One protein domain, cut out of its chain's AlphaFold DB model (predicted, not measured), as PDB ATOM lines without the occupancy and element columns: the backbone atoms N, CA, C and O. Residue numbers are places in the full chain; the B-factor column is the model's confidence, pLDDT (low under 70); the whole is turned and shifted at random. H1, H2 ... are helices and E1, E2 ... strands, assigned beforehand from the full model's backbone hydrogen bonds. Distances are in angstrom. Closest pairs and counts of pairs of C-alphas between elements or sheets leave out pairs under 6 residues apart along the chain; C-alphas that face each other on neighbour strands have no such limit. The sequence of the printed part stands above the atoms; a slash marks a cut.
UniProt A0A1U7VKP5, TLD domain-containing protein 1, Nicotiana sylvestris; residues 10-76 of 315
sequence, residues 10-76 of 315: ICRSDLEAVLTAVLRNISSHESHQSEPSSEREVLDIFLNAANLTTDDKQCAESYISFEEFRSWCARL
ATOM      1  N   ILE A  10     156.953 117.902 188.268       80.56
ATOM      2  CA  ILE A  10     156.376 117.106 189.363       80.56
ATOM      3  C   ILE A  10     154.853 117.200 189.259       80.56
ATOM      4  O   ILE A  10     154.312 118.306 189.172       80.56
ATOM      5  N   CYS A  11     154.156 116.062 189.272       84.31
ATOM      6  CA  CYS A  11     152.697 116.029 189.198       84.31
ATOM      7  C   CYS A  11     152.062 116.418 190.543       84.31
ATOM      8  O   CYS A  11     152.612 116.157 191.616       84.31
ATOM      9  N   ARG A  12     150.855 117.004 190.513       82.56
ATOM     10  CA  ARG A  12     150.092 117.325 191.737       82.56
ATOM     11  C   ARG A  12     149.868 116.101 192.622       82.56
ATOM     12  O   ARG A  12     149.971 116.221 193.838       82.56
ATOM     13  N   SER A  13     149.596 114.943 192.025       85.06
ATOM     14  CA  SER A  13     149.386 113.676 192.734       85.06
ATOM     15  C   SER A  13     150.604 113.255 193.567       85.06
ATOM     16  O   SER A  13     150.435 112.771 194.685       85.06
ATOM     17  N   ASP A  14     151.826 113.506 193.083       85.12
ATOM     18  CA  ASP A  14     153.052 113.242 193.843       85.12
ATOM     19  C   ASP A  14     153.158 114.153 195.074       85.12
ATOM     20  O   ASP A  14     153.452 113.682 196.175       85.12
ATOM     21  N   LEU A  15     152.897 115.456 194.905       86.56
ATOM     22  CA  LEU A  15     152.894 116.412 196.020       86.56
ATOM     23  C   LEU A  15     151.818 116.061 197.041       86.56
ATOM     24  O   LEU A  15     152.074 116.093 198.242       86.56
ATOM     25  N   GLU A  16     150.631 115.701 196.562       89.56
ATOM     26  CA  GLU A  16     149.501 115.305 197.389       89.56
ATOM     27  C   GLU A  16     149.842 114.075 198.236       89.56
ATOM     28  O   GLU A  16     149.627 114.087 199.449       89.56
ATOM     29  N   ALA A  17     150.452 113.049 197.636       88.06
ATOM     30  CA  ALA A  17     150.884 111.851 198.348       88.06
ATOM     31  C   ALA A  17     151.931 112.166 199.429       88.06
ATOM     32  O   ALA A  17     151.831 111.675 200.557       88.06
ATOM     33  N   VAL A  18     152.915 113.016 199.111       86.06
ATOM     34  CA  VAL A  18     153.956 113.436 200.061       86.06
ATOM     35  C   VAL A  18     153.357 114.225 201.222       86.06
ATOM     36  O   VAL A  18     153.622 113.903 202.379       86.06
ATOM     37  N   LEU A  19     152.539 115.240 200.940       89.50
ATOM     38  CA  LEU A  19     151.911 116.064 201.972       89.50
ATOM     39  C   LEU A  19     150.952 115.245 202.839       89.50
ATOM     40  O   LEU A  19     150.954 115.401 204.054       89.50
ATOM     41  N   THR A  20     150.204 114.312 202.249       89.88
ATOM     42  CA  THR A  20     149.344 113.389 203.004       89.88
ATOM     43  C   THR A  20     150.162 112.562 203.998       89.88
ATOM     44  O   THR A  20     149.773 112.420 205.155       89.88
ATOM     45  N   ALA A  21     151.322 112.040 203.583       85.25
ATOM     46  CA  ALA A  21     152.204 111.293 204.479       85.25
ATOM     47  C   ALA A  21     152.758 112.169 205.619       85.25
ATOM     48  O   ALA A  21     152.836 111.716 206.760       85.25
ATOM     49  N   VAL A  22     153.100 113.427 205.325       85.62
ATOM     50  CA  VAL A  22     153.561 114.407 206.321       85.62
ATOM     51  C   VAL A  22     152.481 114.715 207.354       85.62
ATOM     52  O   VAL A  22     152.731 114.603 208.552       85.62
ATOM     53  N   LEU A  23     151.281 115.082 206.900       85.31
ATOM     54  CA  LEU A  23     150.177 115.481 207.776       85.31
ATOM     55  C   LEU A  23     149.718 114.322 208.668       85.31
ATOM     56  O   LEU A  23     149.446 114.523 209.851       85.31
ATOM     57  N   ARG A  24     149.739 113.086 208.152       84.50
ATOM     58  CA  ARG A  24     149.493 111.885 208.962       84.50
ATOM     59  C   ARG A  24     150.531 111.690 210.060       84.50
ATOM     60  O   ARG A  24     150.161 111.300 211.157       84.50
ATOM     61  N   ASN A  25     151.807 111.972 209.795       81.62
ATOM     62  CA  ASN A  25     152.852 111.881 210.817       81.62
ATOM     63  C   ASN A  25     152.605 112.901 211.944       81.62
ATOM     64  O   ASN A  25     152.597 112.533 213.115       81.62
ATOM     65  N   ILE A  26     152.268 114.143 211.586       81.25
ATOM     66  CA  ILE A  26     151.906 115.206 212.542       81.25
ATOM     67  C   ILE A  26     150.693 114.802 213.400       81.25
ATOM     68  O   ILE A  26     150.691 115.029 214.609       81.25
ATOM     69  N   SER A  27     149.697 114.158 212.785       71.56
ATOM     70  CA  SER A  27     148.440 113.757 213.438       71.56
ATOM     71  C   SER A  27     148.558 112.460 214.252       71.56
ATOM     72  O   SER A  27     147.806 112.253 215.198       71.56
ATOM     73  N   SER A  28     149.525 111.586 213.938       62.53
ATOM     74  CA  SER A  28     149.671 110.243 214.533       62.53
ATOM     75  C   SER A  28     149.982 110.210 216.038       62.53
ATOM     76  O   SER A  28     150.004 109.138 216.641       62.53
ATOM     77  N   HIS A  29     150.174 111.373 216.662       54.00
ATOM     78  CA  HIS A  29     150.278 111.524 218.112       54.00
ATOM     79  C   HIS A  29     148.924 111.703 218.826       54.00
ATOM     80  O   HIS A  29     148.914 111.878 220.044       54.00
ATOM     81  N   GLU A  30     147.790 111.634 218.118       52.84
ATOM     82  CA  GLU A  30     146.450 111.679 218.713       52.84
ATOM     83  C   GLU A  30     145.665 110.378 218.513       52.84
ATOM     84  O   GLU A  30     145.578 109.819 217.424       52.84
ATOM     85  N   SER A  31     145.036 109.911 219.591       42.22
ATOM     86  CA  SER A  31     144.091 108.789 219.605       42.22
ATOM     87  C   SER A  31     142.668 109.185 219.177       42.22
ATOM     88  O   SER A  31     141.736 108.407 219.385       42.22
ATOM     89  N   HIS A  32     142.471 110.381 218.614       49.19
ATOM     90  CA  HIS A  32     141.163 110.897 218.208       49.19
ATOM     91  C   HIS A  32     141.066 111.005 216.684       49.19
ATOM     92  O   HIS A  32     141.979 111.480 216.021       49.19
ATOM     93  N   GLN A  33     139.952 110.521 216.130       46.84
ATOM     94  CA  GLN A  33     139.657 110.584 214.700       46.84
ATOM     95  C   GLN A  33     139.375 112.040 214.307       46.84
ATOM     96  O   GLN A  33     138.300 112.559 214.602       46.84
ATOM     97  N   SER A  34     140.332 112.698 213.657       55.25
ATOM     98  CA  SER A  34     140.109 113.934 212.905       55.25
ATOM     99  C   SER A  34     139.083 113.686 211.792       55.25
ATOM    100  O   SER A  34     139.114 112.648 211.126       55.25
ATOM    101  N   GLU A  35     138.145 114.617 211.579       61.66
ATOM    102  CA  GLU A  35     137.200 114.490 210.467       61.66
ATOM    103  C   GLU A  35     137.953 114.540 209.118       61.66
ATOM    104  O   GLU A  35     138.782 115.435 208.912       61.66
ATOM    105  N   PRO A  36     137.644 113.649 208.153       60.91
ATOM    106  CA  PRO A  36     138.327 113.599 206.854       60.91
ATOM    107  C   PRO A  36     138.276 114.918 206.063       60.91
ATOM    108  O   PRO A  36     139.151 115.199 205.244       60.91
ATOM    109  N   SER A  37     137.239 115.727 206.302       61.47
ATOM    110  CA  SER A  37     137.031 117.057 205.720       61.47
ATOM    111  C   SER A  37     138.120 118.050 206.141       61.47
ATOM    112  O   SER A  37     138.653 118.765 205.293       61.47
ATOM    113  N   SER A  38     138.495 118.050 207.423       77.88
ATOM    114  CA  SER A  38     139.525 118.933 207.979       77.88
ATOM    115  C   SER A  38     140.917 118.570 207.463       77.88
ATOM    116  O   SER A  38     141.716 119.452 207.155       77.88
ATOM    117  N   GLU A  39     141.223 117.278 207.316       81.38
ATOM    118  CA  GLU A  39     142.509 116.844 206.749       81.38
ATOM    119  C   GLU A  39     142.653 117.274 205.286       81.38
ATOM    120  O   GLU A  39     143.725 117.718 204.864       81.38
ATOM    121  N   ARG A  40     141.563 117.177 204.511       87.50
ATOM    122  CA  ARG A  40     141.562 117.604 203.111       87.50
ATOM    123  C   ARG A  40     141.727 119.113 202.973       87.50
ATOM    124  O   ARG A  40     142.512 119.543 202.132       87.50
ATOM    125  N   GLU A  41     141.049 119.893 203.813       90.88
ATOM    126  CA  GLU A  41     141.209 121.350 203.869       90.88
ATOM    127  C   GLU A  41     142.681 121.726 204.085       90.88
ATOM    128  O   GLU A  41     143.249 122.494 203.306       90.88
ATOM    129  N   VAL A  42     143.326 121.136 205.095       90.88
ATOM    130  CA  VAL A  42     144.732 121.428 205.394       90.88
ATOM    131  C   VAL A  42     145.643 121.026 204.236       90.88
ATOM    132  O   VAL A  42     146.519 121.795 203.845       90.88
ATOM    133  N   LEU A  43     145.430 119.856 203.638       92.06
ATOM    134  CA  LEU A  43     146.181 119.420 202.464       92.06
ATOM    135  C   LEU A  43     146.075 120.428 201.307       92.06
ATOM    136  O   LEU A  43     147.093 120.803 200.714       92.06
ATOM    137  N   ASP A  44     144.863 120.903 201.023       92.00
ATOM    138  CA  ASP A  44     144.610 121.871 199.958       92.00
ATOM    139  C   ASP A  44     145.286 123.222 200.244       92.00
ATOM    140  O   ASP A  44     145.851 123.816 199.326       92.00
ATOM    141  N   ILE A  45     145.365 123.670 201.504       93.88
ATOM    142  CA  ILE A  45     146.119 124.876 201.898       93.88
ATOM    143  C   ILE A  45     147.597 124.796 201.471       93.88
ATOM    144  O   ILE A  45     148.154 125.763 200.933       93.88
ATOM    145  N   PHE A  46     148.267 123.661 201.705       93.31
ATOM    146  CA  PHE A  46     149.680 123.487 201.340       93.31
ATOM    147  C   PHE A  46     149.872 123.308 199.828       93.31
ATOM    148  O   PHE A  46     150.847 123.821 199.264       93.31
ATOM    149  N   LEU A  47     148.933 122.633 199.155       91.12
ATOM    150  CA  LEU A  47     148.934 122.480 197.697       91.12
ATOM    151  C   LEU A  47     148.692 123.813 196.980       91.12
ATOM    152  O   LEU A  47     149.373 124.114 195.999       91.12
ATOM    153  N   ASN A  48     147.793 124.658 197.490       91.00
ATOM    154  CA  ASN A  48     147.490 125.974 196.919       91.00
ATOM    155  C   ASN A  48     148.709 126.911 196.914       91.00
ATOM    156  O   ASN A  48     148.795 127.820 196.091       91.00
ATOM    157  N   ALA A  49     149.697 126.676 197.782       88.75
ATOM    158  CA  ALA A  49     150.946 127.433 197.788       88.75
ATOM    159  C   ALA A  49     151.857 127.138 196.577       88.75
ATOM    160  O   ALA A  49     152.795 127.906 196.311       88.75
ATOM    161  N   ALA A  50     151.630 126.022 195.874       84.06
ATOM    162  CA  ALA A  50     152.441 125.588 194.736       84.06
ATOM    163  C   ALA A  50     152.127 126.358 193.443       84.06
ATOM    164  O   ALA A  50     152.941 126.305 192.530       84.06
ATOM    165  N   ASN A  51     151.014 127.112 193.387       75.81
ATOM    166  CA  ASN A  51     150.547 127.834 192.190       75.81
ATOM    167  C   ASN A  51     150.567 126.945 190.928       75.81
ATOM    168  O   ASN A  51     151.119 127.330 189.903       75.81
ATOM    169  N   LEU A  52     150.012 125.735 191.042       73.00
ATOM    170  CA  LEU A  52     150.011 124.716 189.988       73.00
ATOM    171  C   LEU A  52     149.478 125.262 188.657       73.00
ATOM    172  O   LEU A  52     148.415 125.885 188.627       73.00
ATOM    173  N   THR A  53     150.190 124.978 187.564       65.50
ATOM    174  CA  THR A  53     149.729 125.286 186.209       65.50
ATOM    175  C   THR A  53     148.846 124.148 185.692       65.50
ATOM    176  O   THR A  53     149.111 122.964 185.919       65.50
ATOM    177  N   THR A  54     147.745 124.505 185.031       60.47
ATOM    178  CA  THR A  54     146.873 123.572 184.308       60.47
ATOM    179  C   THR A  54     147.110 123.765 182.817       60.47
ATOM    180  O   THR A  54     146.991 124.891 182.336       60.47
ATOM    181  N   ASP A  55     147.462 122.705 182.089       54.22
ATOM    182  CA  ASP A  55     147.604 122.794 180.633       54.22
ATOM    183  C   ASP A  55     146.212 122.788 179.982       54.22
ATOM    184  O   ASP A  55     145.422 121.863 180.178       54.22
ATOM    185  N   ASP A  56     145.906 123.820 179.195       53.44
ATOM    186  CA  ASP A  56     144.607 124.009 178.525       53.44
ATOM    187  C   ASP A  56     144.384 123.027 177.357       53.44
ATOM    188  O   ASP A  56     143.377 123.092 176.645       53.44
ATOM    189  N   LYS A  57     145.318 122.098 177.119       51.53
ATOM    190  CA  LYS A  57     145.244 121.139 176.017       51.53
ATOM    191  C   LYS A  57     145.429 119.705 176.502       51.53
ATOM    192  O   LYS A  57     146.507 119.131 176.469       51.53
ATOM    193  N   GLN A  58     144.294 119.088 176.824       48.88
ATOM    194  CA  GLN A  58     144.064 117.647 176.667       48.88
ATOM    195  C   GLN A  58     144.821 116.694 177.620       48.88
ATOM    196  O   GLN A  58     144.757 115.482 177.422       48.88
ATOM    197  N   CYS A  59     145.428 117.201 178.699       51.09
ATOM    198  CA  CYS A  59     145.912 116.395 179.824       51.09
ATOM    199  C   CYS A  59     145.356 116.952 181.144       51.09
ATOM    200  O   CYS A  59     145.601 118.101 181.493       51.09
ATOM    201  N   ALA A  60     144.579 116.148 181.871       57.81
ATOM    202  CA  ALA A  60     143.856 116.565 183.077       57.81
ATOM    203  C   ALA A  60     144.742 116.707 184.336       57.81
ATOM    204  O   ALA A  60     144.222 116.967 185.422       57.81
ATOM    205  N   GLU A  61     146.059 116.514 184.225       65.62
ATOM    206  CA  GLU A  61     146.972 116.542 185.369       65.62
ATOM    207  C   GLU A  61     147.713 117.877 185.475       65.62
ATOM    208  O   GLU A  61     148.524 118.238 184.625       65.62
ATOM    209  N   SER A  62     147.461 118.606 186.564       78.19
ATOM    210  CA  SER A  62     148.225 119.801 186.924       78.19
ATOM    211  C   SER A  62     149.638 119.428 187.384       78.19
ATOM    212  O   SER A  62     149.796 118.508 188.200       78.19
ATOM    213  N   TYR A  63     150.641 120.178 186.938       82.62
ATOM    214  CA  TYR A  63     152.049 119.949 187.265       82.62
ATOM    215  C   TYR A  63     152.731 121.230 187.762       82.62
ATOM    216  O   TYR A  63     152.201 122.335 187.646       82.62
ATOM    217  N   ILE A  64     153.924 121.069 188.335       84.50
ATOM    218  CA  ILE A  64     154.855 122.167 188.607       84.50
ATOM    219  C   ILE A  64     156.204 121.898 187.951       84.50
ATOM    220  O   ILE A  64     156.697 120.767 187.933       84.50
ATOM    221  N   SER A  65     156.826 122.951 187.440       85.56
ATOM    222  CA  SER A  65     158.228 122.943 187.035       85.56
ATOM    223  C   SER A  65     159.158 122.821 188.248       85.56
ATOM    224  O   SER A  65     158.790 123.099 189.394       85.56
ATOM    225  N   PHE A  66     160.416 122.450 188.005       84.12
ATOM    226  CA  PHE A  66     161.432 122.411 189.059       84.12
ATOM    227  C   PHE A  66     161.673 123.782 189.725       84.12
ATOM    228  O   PHE A  66     161.941 123.854 190.928       84.12
ATOM    229  N   GLU A  67     161.554 124.882 188.975       85.44
ATOM    230  CA  GLU A  67     161.696 126.238 189.518       85.44
ATOM    231  C   GLU A  67     160.533 126.598 190.453       85.44
ATOM    232  O   GLU A  67     160.755 127.078 191.570       85.44
ATOM    233  N   GLU A  68     159.301 126.286 190.047       86.94
ATOM    234  CA  GLU A  68     158.104 126.460 190.873       86.94
ATOM    235  C   GLU A  68     158.170 125.594 192.132       86.94
ATOM    236  O   GLU A  68     157.894 126.090 193.223       86.94
ATOM    237  N   PHE A  69     158.637 124.347 192.022       88.06
ATOM    238  CA  PHE A  69     158.866 123.469 193.170       88.06
ATOM    239  C   PHE A  69     159.886 124.040 194.156       88.06
ATOM    240  O   PHE A  69     159.666 124.034 195.371       88.06
ATOM    241  N   ARG A  70     161.004 124.576 193.655       88.31
ATOM    242  CA  ARG A  70     162.015 125.229 194.495       88.31
ATOM    243  C   ARG A  70     161.436 126.459 195.196       88.31
ATOM    244  O   ARG A  70     161.685 126.655 196.387       88.31
ATOM    245  N   SER A  71     160.660 127.265 194.473       89.19
ATOM    246  CA  SER A  71     159.962 128.444 194.996       89.19
ATOM    247  C   SER A  71     158.929 128.062 196.067       89.19
ATOM    248  O   SER A  71     158.865 128.678 197.132       89.19
ATOM    249  N   TRP A  72     158.186 126.980 195.842       90.69
ATOM    250  CA  TRP A  72     157.235 126.396 196.784       90.69
ATOM    251  C   TRP A  72     157.917 125.906 198.069       90.69
ATOM    252  O   TRP A  72     157.542 126.324 199.163       90.69
ATOM    253  N   CYS A  73     159.005 125.136 197.955       90.75
ATOM    254  CA  CYS A  73     159.804 124.696 199.104       90.75
ATOM    255  C   CYS A  73     160.407 125.865 199.902       90.75
ATOM    256  O   CYS A  73     160.641 125.747 201.105       90.75
ATOM    257  N   ALA A  74     160.710 126.993 199.253       91.00
ATOM    258  CA  ALA A  74     161.194 128.184 199.948       91.00
ATOM    259  C   ALA A  74     160.098 128.837 200.813       91.00
ATOM    260  O   ALA A  74     160.411 129.325 201.900       91.00
ATOM    261  N   ARG A  75     158.835 128.795 200.360       93.81
ATOM    262  CA  ARG A  75     157.660 129.295 201.096       93.81
ATOM    263  C   ARG A  75     157.168 128.339 202.184       93.81
ATOM    264  O   ARG A  75     156.565 128.807 203.146       93.81
ATOM    265  N   LEU A  76     157.436 127.039 202.049       94.19
ATOM    266  CA  LEU A  76     157.054 125.986 203.000       94.19
ATOM    267  C   LEU A  76     158.290 125.371 203.677       94.19
ATOM    268  O   LEU A  76     158.735 124.274 203.318       94.19
TER     269      LEU A  76
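What this domain is: This is residues 10 to 76 of the 315 residues of the protein "TLD domain-containing protein 1" of Nicotiana sylvestris (UniProt A0A1U7VKP5). Two helices, H1 and H2, cross as an X near their middles, with a third helix, H3, set apart from both. The loop between H1 and H2 sticks out at one end with residues 28 to 38, of which 36 to 38 belong to H2; a long loop, residues 49 to 62, reaches out at the other. The 67 printed residues hold H1, H2, E1 and H3 in that order, mostly helix; the whole is loose, with a radius of gyration of the C-alphas of 13.7 A, spanning 44 by 27 by 15 A.

Where its parts are: H1, residues 12 to 27, measures 22.1 A from C-alpha 12 at (150.092, 117.325, 191.737). H2 is residues 36 to 48, 18.3 A; E1 is residues 63 to 65, 6.9 A; H3 is residues 66 to 75, 14.4 A, ending at C-alpha 75 (157.660, 129.295, 201.096).

How they stand to each other: H1 and H2 touch, opposite ways at a steep tilt of 54 degrees; their closest C-alphas, Leu 19 and Leu 43, are 6.7 A apart. H3 is apart from H1 and H2. E1 pairs with no named strand, but its residues 63 to 64 pair antiparallel with residues 10 to 11. In H1, H2 and H3 every O i to N i+4 pair is within hydrogen-bond range.

The domain as a whole: The C-alphas of Ser 31 and Lys 57, the two farthest apart, are 45.3 A apart. The printed part has no cut; H2 to E1 is a long link. pLDDT is under 70 in residues 28 to 37 and 53 to 61.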